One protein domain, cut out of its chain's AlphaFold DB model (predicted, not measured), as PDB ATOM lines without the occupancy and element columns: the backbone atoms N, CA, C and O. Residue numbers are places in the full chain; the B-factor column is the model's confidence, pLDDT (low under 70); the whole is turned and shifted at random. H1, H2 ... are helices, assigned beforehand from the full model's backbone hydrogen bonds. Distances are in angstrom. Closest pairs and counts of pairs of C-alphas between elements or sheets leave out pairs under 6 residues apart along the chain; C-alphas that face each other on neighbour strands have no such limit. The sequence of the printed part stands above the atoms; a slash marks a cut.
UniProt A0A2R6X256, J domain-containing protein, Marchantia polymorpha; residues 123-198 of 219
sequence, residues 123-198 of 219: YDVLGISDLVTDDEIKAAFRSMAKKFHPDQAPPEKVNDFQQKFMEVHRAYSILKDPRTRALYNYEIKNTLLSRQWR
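Overview. This is residues 123 to 198 of the 219 residues of the protein "J domain-containing protein" of Marchantia polymorpha (UniProt A0A2R6X256). A helical hairpin, H2 and H3 side by side and running opposite ways, makes the body of this domain, with the one-turn helix H1 packed on both of them. The long last helix H4 turns off at a corner from the end of H3, about perpendicular to it, and its residues 186 to 196, with 197 and 198 after them, stick out as a free arm. The printed part has 76 residues with four named helices in the order H1, H2, H3, H4 and no named strand, and its class is all helix. The whole is loose, with a radius of gyration of the C-alphas of 14.9 A, and only just elongated, with spans of 48 by 29 by 16 A.

Along the chain. The printed part begins with H1, residues 123 to 126, whose first C-alpha, that of Tyr 123, is at (206.514, 148.976, 177.619). After a short link of 7 residues comes H2, residues 134 to 147, 20.3 A from first to last C-alpha. A short link of 10 residues joins it to H3, residues 158 to 175, 25.7 A long, which begins with C-alpha 158 at (183.503, 144.625, 174.525). A tight link of 2 residues then joins H3 to H4, residues 178 to 196, the longest helix by residues, 26.8 A long, which ends with C-alpha 196 at (215.368, 166.035, 187.030).

Arrangement. H3 is the hub, touching the three other helices. H2 and H3 form a helical hairpin: they touch at a shallow tilt of 8 degrees and run opposite ways, and their closest C-alphas, those of Ala 145 and Phe 165, are 6.4 A apart. H1 touches H3, which meets it with residues 167 to 172 alone; the closest C-alphas, those of Val 125 and Val 168, are 6.1 A apart. H1 also touches H2, with the C-alphas of Leu 126 and Ala 140 closest at 6.2 A. H3 and H4 touch only at the corner by their link, through residues 174 to 175 of H3 and 180 to 184 of H4; the closest C-alphas, those of Leu 175 and Arg 181, are 4.8 A apart, and the lines stand about perpendicular at 82 degrees. H4 is apart from H1, and only just apart from H2, with closest C-alphas 8.3 A from each other. In H2 and H3 every pair of O of residue i and N of residue i+4 is within hydrogen-bond range, in H4 14 of 15 are, and H1 is too short for such a pair.

Size, cuts and confidence. The two C-alphas farthest apart, those of Pro 155 and Trp 197, are 48.2 A from each other. Residues 186 to 198, of which 186 to 196 belong to H4, stand free; the body without them has 63 residues and spans 39 by 18 by 15 A. The printed part has no cut, and no link is long. The mean pLDDT of the printed part is 88.1, and residues 193 to 198 are under 70.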
ATOM      1  N   TYR A 123     206.024 150.212 177.015       92.19
ATOM      2  CA  TYR A 123     206.514 148.976 177.619       92.19
ATOM      3  C   TYR A 123     205.551 148.472 178.703       92.19
ATOM      4  O   TYR A 123     205.220 147.284 178.711       92.19
ATOM      5  N   ASP A 124     204.997 149.377 179.518       90.75
ATOM      6  CA  ASP A 124     203.986 149.048 180.534       90.75
ATOM      7  C   ASP A 124     202.684 148.524 179.909       90.75
ATOM      8  O   ASP A 124     202.105 147.562 180.413       90.75
ATOM      9  N   VAL A 125     202.252 149.089 178.772       91.50
ATOM     10  CA  VAL A 125     201.057 148.627 178.030       91.50
ATOM     11  C   VAL A 125     201.199 147.171 177.576       91.50
ATOM     12  O   VAL A 125     200.240 146.399 177.612       91.50
ATOM     13  N   LEU A 126     202.396 146.780 177.136       91.25
ATOM     14  CA  LEU A 126     202.705 145.407 176.725       91.25
ATOM     15  C   LEU A 126     203.083 144.501 177.910       91.25
ATOM     16  O   LEU A 126     203.136 143.282 177.737       91.25
ATOM     17  N   GLY A 127     203.319 145.070 179.096       89.88
ATOM     18  CA  GLY A 127     203.736 144.351 180.299       89.88
ATOM     19  C   GLY A 127     205.165 143.808 180.222       89.88
ATOM     20  O   GLY A 127     205.444 142.742 180.769       89.88
ATOM     21  N   ILE A 128     206.051 144.502 179.509       92.38
ATOM     22  CA  ILE A 128     207.447 144.107 179.288       92.38
ATOM     23  C   ILE A 128     208.411 145.133 179.885       92.38
ATOM     24  O   ILE A 128     208.048 146.276 180.134       92.38
ATOM     25  N   SER A 129     209.655 144.716 180.115       89.56
ATOM     26  CA  SER A 129     210.726 145.612 180.564       89.56
ATOM     27  C   SER A 129     211.355 146.376 179.389       89.56
ATOM     28  O   SER A 129     211.346 145.917 178.248       89.56
ATOM     29  N   ASP A 130     211.980 147.517 179.671       84.31
ATOM     30  CA  ASP A 130     212.679 148.345 178.679       84.31
ATOM     31  C   ASP A 130     213.869 147.623 178.008       84.31
ATOM     32  O   ASP A 130     214.267 147.969 176.890       84.31
ATOM     33  N   LEU A 131     214.438 146.608 178.678       85.81
ATOM     34  CA  LEU A 131     215.630 145.854 178.250       85.81
ATOM     35  C   LEU A 131     215.320 144.626 177.373       85.81
ATOM     36  O   LEU A 131     216.185 143.786 177.141       85.81
ATOM     37  N   VAL A 132     214.084 144.510 176.903       89.56
ATOM     38  CA  VAL A 132     213.555 143.319 176.232       89.56
ATOM     39  C   VAL A 132     213.981 143.224 174.758       89.56
ATOM     40  O   VAL A 132     214.136 144.240 174.069       89.56
ATOM     41  N   THR A 133     214.171 141.998 174.261       93.19
ATOM     42  CA  THR A 133     214.540 141.718 172.860       93.19
ATOM     43  C   THR A 133     213.358 141.872 171.893       93.19
ATOM     44  O   THR A 133     212.192 141.826 172.284       93.19
ATOM     45  N   ASP A 134     213.632 142.044 170.597       92.50
ATOM     46  CA  ASP A 134     212.577 142.239 169.587       92.50
ATOM     47  C   ASP A 134     211.636 141.027 169.459       92.50
ATOM     48  O   ASP A 134     210.462 141.164 169.104       92.50
ATOM     49  N   ASP A 135     212.129 139.829 169.771       93.00
ATOM     50  CA  ASP A 135     211.334 138.602 169.725       93.00
ATOM     51  C   ASP A 135     210.378 138.490 170.914       93.00
ATOM     52  O   ASP A 135     209.219 138.099 170.746       93.00
ATOM     53  N   GLU A 136     210.809 138.928 172.092       93.38
ATOM     54  CA  GLU A 136     209.950 139.044 173.268       93.38
ATOM     55  C   GLU A 136     208.855 140.105 173.076       93.38
ATOM     56  O   GLU A 136     207.713 139.866 173.465       93.38
ATOM     57  N   ILE A 137     209.138 141.226 172.395       93.62
ATOM     58  CA  ILE A 137     208.112 142.227 172.035       93.62
ATOM     59  C   ILE A 137     207.013 141.584 171.175       93.62
ATOM     60  O   ILE A 137     205.817 141.764 171.430       93.62
ATOM     61  N   LYS A 138     207.397 140.788 170.170       93.56
ATOM     62  CA  LYS A 138     206.442 140.062 169.315       93.56
ATOM     63  C   LYS A 138     205.661 139.016 170.109       93.56
ATOM     64  O   LYS A 138     204.460 138.853 169.885       93.56
ATOM     65  N   ALA A 139     206.319 138.297 171.017       94.94
ATOM     66  CA  ALA A 139     205.675 137.303 171.868       94.94
ATOM     67  C   ALA A 139     204.651 137.951 172.816       94.94
ATOM     68  O   ALA A 139     203.510 137.487 172.902       94.94
ATOM     69  N   ALA A 140     205.016 139.067 173.450       94.88
ATOM     70  CA  ALA A 140     204.143 139.844 174.320       94.88
ATOM     71  C   ALA A 140     202.908 140.345 173.561       94.88
ATOM     72  O   ALA A 140     201.784 140.098 174.005       94.88
ATOM     73  N   PHE A 141     203.092 140.925 172.369       94.62
ATOM     74  CA  PHE A 141     201.987 141.361 171.511       94.62
ATOM     75  C   PHE A 141     201.015 140.219 171.192       94.62
ATOM     76  O   PHE A 141     199.810 140.368 171.379       94.62
ATOM     77  N   ARG A 142     201.521 139.047 170.781       94.00
ATOM     78  CA  ARG A 142     200.681 137.867 170.502       94.00
ATOM     79  C   ARG A 142     199.893 137.429 171.737       94.00
ATOM     80  O   ARG A 142     198.712 137.102 171.630       94.00
ATOM     81  N   SER A 143     200.529 137.446 172.908       93.12
ATOM     82  CA  SER A 143     199.884 137.073 174.168       93.12
ATOM     83  C   SER A 143     198.777 138.056 174.571       93.12
ATOM     84  O   SER A 143     197.712 137.623 175.007       93.12
ATOM     85  N   MET A 144     198.989 139.361 174.380       92.38
ATOM     86  CA  MET A 144     198.010 140.406 174.685       92.38
ATOM     87  C   MET A 144     196.865 140.429 173.677       92.38
ATOM     88  O   MET A 144     195.708 140.518 174.077       92.38
ATOM     89  N   ALA A 145     197.165 140.276 172.387       90.88
ATOM     90  CA  ALA A 145     196.161 140.213 171.332       90.88
ATOM     91  C   ALA A 145     195.178 139.060 171.558       90.88
ATOM     92  O   ALA A 145     193.980 139.240 171.376       90.88
ATOM     93  N   LYS A 146     195.663 137.901 172.026       90.69
ATOM     94  CA  LYS A 146     194.798 136.777 172.405       90.69
ATOM     95  C   LYS A 146     193.907 137.108 173.607       90.69
ATOM     96  O   LYS A 146     192.750 136.715 173.617       90.69
ATOM     97  N   LYS A 147     194.433 137.821 174.609       89.56
ATOM     98  CA  LYS A 147     193.682 138.191 175.823       89.56
ATOM     99  C   LYS A 147     192.605 139.242 175.560       89.56
ATOM    100  O   LYS A 147     191.545 139.164 176.163       89.56
ATOM    101  N   PHE A 148     192.881 140.213 174.690       90.25
ATOM    102  CA  PHE A 148     191.986 141.339 174.402       90.25
ATOM    103  C   PHE A 148     191.277 141.223 173.047       90.25
ATOM    104  O   PHE A 148     190.844 142.223 172.483       90.25
ATOM    105  N   HIS A 149     191.152 140.010 172.506       86.56
ATOM    106  CA  HIS A 149     190.451 139.803 171.245       86.56
ATOM    107  C   HIS A 149     188.937 140.051 171.418       86.56
ATOM    108  O   HIS A 149     188.348 139.486 172.344       86.56
ATOM    109  N   PRO A 150     188.279 140.836 170.541       84.44
ATOM    110  CA  PRO A 150     186.865 141.192 170.699       84.44
ATOM    111  C   PRO A 150     185.913 139.987 170.615       84.44
ATOM    112  O   PRO A 150     184.837 140.032 171.195       84.44
ATOM    113  N   ASP A 151     186.323 138.897 169.960       87.50
ATOM    114  CA  ASP A 151     185.539 137.648 169.856       87.50
ATOM    115  C   ASP A 151     185.392 136.898 171.193       87.50
ATOM    116  O   ASP A 151     184.436 136.163 171.401       87.50
ATOM    117  N   GLN A 152     186.335 137.086 172.125       85.12
ATOM    118  CA  GLN A 152     186.308 136.434 173.443       85.12
ATOM    119  C   GLN A 152     185.753 137.359 174.535       85.12
ATOM    120  O   GLN A 152     185.731 136.990 175.712       85.12
ATOM    121  N   ALA A 153     185.342 138.575 174.167       84.44
ATOM    122  CA  ALA A 153     184.912 139.581 175.120       84.44
ATOM    123  C   ALA A 153     183.455 139.337 175.561       84.44
ATOM    124  O   ALA A 153     182.576 139.154 174.717       84.44
ATOM    125  N   PRO A 154     183.158 139.383 176.872       88.50
ATOM    126  CA  PRO A 154     181.779 139.396 177.344       88.50
ATOM    127  C   PRO A 154     181.085 140.705 176.918       88.50
ATOM    128  O   PRO A 154     181.753 141.741 176.847       88.50
ATOM    129  N   PRO A 155     179.755 140.697 176.691       83.94
ATOM    130  CA  PRO A 155     179.012 141.821 176.104       83.94
ATOM    131  C   PRO A 155     179.161 143.137 176.883       83.94
ATOM    132  O   PRO A 155     179.160 144.211 176.291       83.94
ATOM    133  N   GLU A 156     179.369 143.065 178.198       88.81
ATOM    134  CA  GLU A 156     179.569 144.233 179.065       88.81
ATOM    135  C   GLU A 156     180.944 144.899 178.894       88.81
ATOM    136  O   GLU A 156     181.087 146.088 179.160       88.81
ATOM    137  N   LYS A 157     181.962 144.150 178.447       89.69
ATOM    138  CA  LYS A 157     183.363 144.608 178.386       89.69
ATOM    139  C   LYS A 157     183.906 144.719 176.964       89.69
ATOM    140  O   LYS A 157     185.093 144.972 176.793       89.69
ATOM    141  N   VAL A 158     183.072 144.560 175.936       88.19
ATOM    142  CA  VAL A 158     183.503 144.625 174.525       88.19
ATOM    143  C   VAL A 158     184.254 145.926 174.229       88.19
ATOM    144  O   VAL A 158     185.328 145.895 173.626       88.19
ATOM    145  N   ASN A 159     183.744 147.056 174.727       89.00
ATOM    146  CA  ASN A 159     184.385 148.361 174.563       89.00
ATOM    147  C   ASN A 159     185.771 148.415 175.226       89.00
ATOM    148  O   ASN A 159     186.727 148.862 174.596       89.00
ATOM    149  N   ASP A 160     185.911 147.912 176.455       89.19
ATOM    150  CA  ASP A 160     187.195 147.899 177.168       89.19
ATOM    151  C   ASP A 160     188.230 147.019 176.461       89.19
ATOM    152  O   ASP A 160     189.399 147.388 176.344       89.19
ATOM    153  N   PHE A 161     187.804 145.856 175.961       88.38
ATOM    154  CA  PHE A 161     188.662 144.945 175.206       88.38
ATOM    155  C   PHE A 161     189.143 145.602 173.912       88.38
ATOM    156  O   PHE A 161     190.335 145.561 173.615       88.38
ATOM    157  N   GLN A 162     188.249 146.282 173.189       89.75
ATOM    158  CA  GLN A 162     188.605 147.027 171.986       89.75
ATOM    159  C   GLN A 162     189.592 148.164 172.284       89.75
ATOM    160  O   GLN A 162     190.600 148.289 171.588       89.75
ATOM    161  N   GLN A 163     189.349 148.965 173.327       90.38
ATOM    162  CA  GLN A 163     190.247 150.058 173.720       90.38
ATOM    163  C   GLN A 163     191.647 149.534 174.063       90.38
ATOM    164  O   GLN A 163     192.640 150.028 173.523       90.38
ATOM    165  N   LYS A 164     191.731 148.478 174.881       90.75
ATOM    166  CA  LYS A 164     193.009 147.845 175.241       90.75
ATOM    167  C   LYS A 164     193.707 147.226 174.039       90.75
ATOM    168  O   LYS A 164     194.918 147.366 173.898       90.75
ATOM    169  N   PHE A 165     192.966 146.591 173.136       92.12
ATOM    170  CA  PHE A 165     193.527 146.053 171.899       92.12
ATOM    171  C   PHE A 165     194.152 147.157 171.035       92.12
ATOM    172  O   PHE A 165     195.275 147.009 170.548       92.12
ATOM    173  N   MET A 166     193.466 148.293 170.890       92.19
ATOM    174  CA  MET A 166     193.989 149.453 170.166       92.19
ATOM    175  C   MET A 166     195.226 150.051 170.845       92.19
ATOM    176  O   MET A 166     196.150 150.498 170.168       92.19
ATOM    177  N   GLU A 167     195.267 150.080 172.175       92.81
ATOM    178  CA  GLU A 167     196.424 150.541 172.946       92.81
ATOM    179  C   GLU A 167     197.646 149.636 172.741       92.81
ATOM    180  O   GLU A 167     198.712 150.111 172.344       92.81
ATOM    181  N   VAL A 168     197.462 148.322 172.881       93.38
ATOM    182  CA  VAL A 168     198.493 147.304 172.629       93.38
ATOM    183  C   VAL A 168     199.007 147.381 171.189       93.38
ATOM    184  O   VAL A 168     200.212 147.290 170.948       93.38
ATOM    185  N   HIS A 169     198.117 147.584 170.214       93.88
ATOM    186  CA  HIS A 169     198.505 147.701 168.810       93.88
ATOM    187  C   HIS A 169     199.330 148.964 168.528       93.88
ATOM    188  O   HIS A 169     200.327 148.908 167.800       93.88
ATOM    189  N   ARG A 170     198.958 150.100 169.131       93.19
ATOM    190  CA  ARG A 170     199.730 151.349 169.049       93.19
ATOM    191  C   ARG A 170     201.127 151.177 169.640       93.19
ATOM    192  O   ARG A 170     202.101 151.546 168.987       93.19
ATOM    193  N   ALA A 171     201.229 150.556 170.816       93.81
ATOM    194  CA  ALA A 171     202.512 150.259 171.449       93.81
ATOM    195  C   ALA A 171     203.400 149.384 170.554       93.81
ATOM    196  O   ALA A 171     204.546 149.739 170.274       93.81
ATOM    197  N   TYR A 172     202.852 148.294 170.016       94.75
ATOM    198  CA  TYR A 172     203.590 147.413 169.114       94.75
ATOM    199  C   TYR A 172     204.064 148.129 167.843       94.75
ATOM    200  O   TYR A 172     205.195 147.923 167.417       94.75
ATOM    201  N   SER A 173     203.246 149.008 167.259       93.75
ATOM    202  CA  SER A 173     203.597 149.725 166.024       93.75
ATOM    203  C   SER A 173     204.845 150.601 166.180       93.75
ATOM    204  O   SER A 173     205.628 150.725 165.245       93.75
ATOM    205  N   ILE A 174     205.053 151.174 167.367       93.19
ATOM    206  CA  ILE A 174     206.216 152.016 167.676       93.19
ATOM    207  C   ILE A 174     207.423 151.160 168.078       93.19
ATOM    208  O   ILE A 174     208.548 151.468 167.683       93.19
ATOM    209  N   LEU A 175     207.207 150.089 168.847       92.50
ATOM    210  CA  LEU A 175     208.287 149.249 169.378       92.50
ATOM    211  C   LEU A 175     208.808 148.194 168.390       92.50
ATOM    212  O   LEU A 175     209.914 147.697 168.581       92.50
ATOM    213  N   LYS A 176     208.037 147.850 167.352       93.25
ATOM    214  CA  LYS A 176     208.402 146.837 166.350       93.25
ATOM    215  C   LYS A 176     209.661 147.216 165.571       93.25
ATOM    216  O   LYS A 176     210.494 146.345 165.330       93.25
ATOM    217  N   ASP A 177     209.770 148.470 165.133       93.75
ATOM    218  CA  ASP A 177     210.899 148.912 164.318       93.75
ATOM    219  C   ASP A 177     211.998 149.513 165.217       93.75
ATOM    220  O   ASP A 177     211.732 150.405 166.030       93.75
ATOM    221  N   PRO A 178     213.270 149.097 165.067       92.88
ATOM    222  CA  PRO A 178     214.341 149.519 165.973       92.88
ATOM    223  C   PRO A 178     214.603 151.030 165.906       92.88
ATOM    224  O   PRO A 178     214.993 151.647 166.897       92.88
ATOM    225  N   ARG A 179     214.344 151.655 164.749       93.75
ATOM    226  CA  ARG A 179     214.504 153.101 164.554       93.75
ATOM    227  C   ARG A 179     213.482 153.904 165.358       93.75
ATOM    228  O   ARG A 179     213.861 154.854 166.037       93.75
ATOM    229  N   THR A 180     212.204 153.537 165.288       93.94
ATOM    230  CA  THR A 180     211.133 154.210 166.041       93.94
ATOM    231  C   THR A 180     211.253 153.922 167.531       93.94
ATOM    232  O   THR A 180     211.088 154.835 168.337       93.94
ATOM    233  N   ARG A 181     211.664 152.702 167.901       93.81
ATOM    234  CA  ARG A 181     211.981 152.328 169.284       93.81
ATOM    235  C   ARG A 181     213.110 153.176 169.869       93.81
ATOM    236  O   ARG A 181     212.996 153.650 170.995       93.81
ATOM    237  N   ALA A 182     214.187 153.402 169.118       92.38
ATOM    238  CA  ALA A 182     215.297 154.237 169.572       92.38
ATOM    239  C   ALA A 182     214.871 155.696 169.799       92.38
ATOM    240  O   ALA A 182     215.239 156.282 170.817       92.38
ATOM    241  N   LEU A 183     214.064 156.260 168.890       93.00
ATOM    242  CA  LEU A 183     213.498 157.605 169.043       93.00
ATOM    243  C   LEU A 183     212.602 157.699 170.281       93.00
ATOM    244  O   LEU A 183     212.771 158.616 171.078       93.00
ATOM    245  N   TYR A 184     211.726 156.715 170.484       92.38
ATOM    246  CA  TYR A 184     210.865 156.635 171.663       92.38
ATOM    247  C   TYR A 184     211.678 156.551 172.965       92.38
ATOM    248  O   TYR A 184     211.445 157.304 173.908       92.38
ATOM    249  N   ASN A 185     212.705 155.699 172.999       90.62
ATOM    250  CA  ASN A 185     213.600 155.573 174.151       90.62
ATOM    251  C   ASN A 185     214.366 156.868 174.438       90.62
ATOM    252  O   ASN A 185     214.585 157.213 175.598       90.62
ATOM    253  N   TYR A 186     214.804 157.572 173.393       90.75
ATOM    254  CA  TYR A 186     215.451 158.873 173.525       90.75
ATOM    255  C   TYR A 186     214.483 159.922 174.082       90.75
ATOM    256  O   TYR A 186     214.845 160.650 175.006       90.75
ATOM    257  N   GLU A 187     213.251 159.964 173.573       88.75
ATOM    258  CA  GLU A 187     212.207 160.880 174.029       88.75
ATOM    259  C   GLU A 187     211.876 160.657 175.504       88.75
ATOM    260  O   GLU A 187     211.976 161.600 176.285       88.75
ATOM    261  N   ILE A 188     211.612 159.411 175.921       88.31
ATOM    262  CA  ILE A 188     211.366 159.078 177.333       88.31
ATOM    263  C   ILE A 188     212.527 159.548 178.208       88.31
ATOM    264  O   ILE A 188     212.312 160.230 179.209       88.31
ATOM    265  N   LYS A 189     213.770 159.216 177.834       87.12
ATOM    266  CA  LYS A 189     214.956 159.626 178.598       87.12
ATOM    267  C   LYS A 189     215.043 161.143 178.701       87.12
ATOM    268  O   LYS A 189     215.251 161.656 179.794       87.12
ATOM    269  N   ASN A 190     214.837 161.865 177.604       86.38
ATOM    270  CA  ASN A 190     214.878 163.322 177.597       86.38
ATOM    271  C   ASN A 190     213.764 163.937 178.463       86.38
ATOM    272  O   ASN A 190     214.019 164.858 179.240       86.38
ATOM    273  N   THR A 191     212.542 163.405 178.396       82.38
ATOM    274  CA  THR A 191     211.413 163.850 179.225       82.38
ATOM    275  C   THR A 191     211.675 163.617 180.712       82.38
ATOM    276  O   THR A 191     211.396 164.500 181.528       82.38
ATOM    277  N   LEU A 192     212.226 162.457 181.078       76.19
ATOM    278  CA  LEU A 192     212.570 162.133 182.464       76.19
ATOM    279  C   LEU A 192     213.743 162.988 182.970       76.19
ATOM    280  O   LEU A 192     213.666 163.551 184.061       76.19
ATOM    281  N   LEU A 193     214.790 163.167 182.160       69.56
ATOM    282  CA  LEU A 193     215.958 163.979 182.509       69.56
ATOM    283  C   LEU A 193     215.601 165.465 182.646       69.56
ATOM    284  O   LEU A 193     215.984 166.096 183.625       69.56
ATOM    285  N   SER A 194     214.798 166.024 181.740       61.75
ATOM    286  CA  SER A 194     214.374 167.436 181.786       61.75
ATOM    287  C   SER A 194     213.587 167.797 183.053       61.75
ATOM    288  O   SER A 194     213.577 168.953 183.483       61.75
ATOM    289  N   ARG A 195     212.917 166.821 183.678       58.16
ATOM    290  CA  ARG A 195     212.264 167.001 184.985       58.16
ATOM    291  C   ARG A 195     213.267 166.970 186.138       58.16
ATOM    292  O   ARG A 195     213.069 167.679 187.119       58.16
ATOM    293  N   GLN A 196     214.343 166.199 186.002       58.91
ATOM    294  CA  GLN A 196     215.368 166.035 187.030       58.91
ATOM    295  C   GLN A 196     216.204 167.313 187.244       58.91
ATOM    296  O   GLN A 196     216.490 167.659 188.390       58.91
ATOM    297  N   TRP A 197     216.514 168.066 186.181       51.81
ATOM    298  CA  TRP A 197     217.316 169.302 186.259       51.81
ATOM    299  C   TRP A 197     216.590 170.495 186.910       51.81
ATOM    300  O   TRP A 197     217.241 171.414 187.393       51.81
ATOM    301  N   ARG A 198     215.251 170.472 187.006       50.38
ATOM    302  CA  ARG A 198     214.456 171.536 187.660       50.38
ATOM    303  C   ARG A 198     214.358 171.420 189.186       50.38
ATOM    304  O   ARG A 198     213.775 172.294 189.824       50.38
TER     305      ARG A 198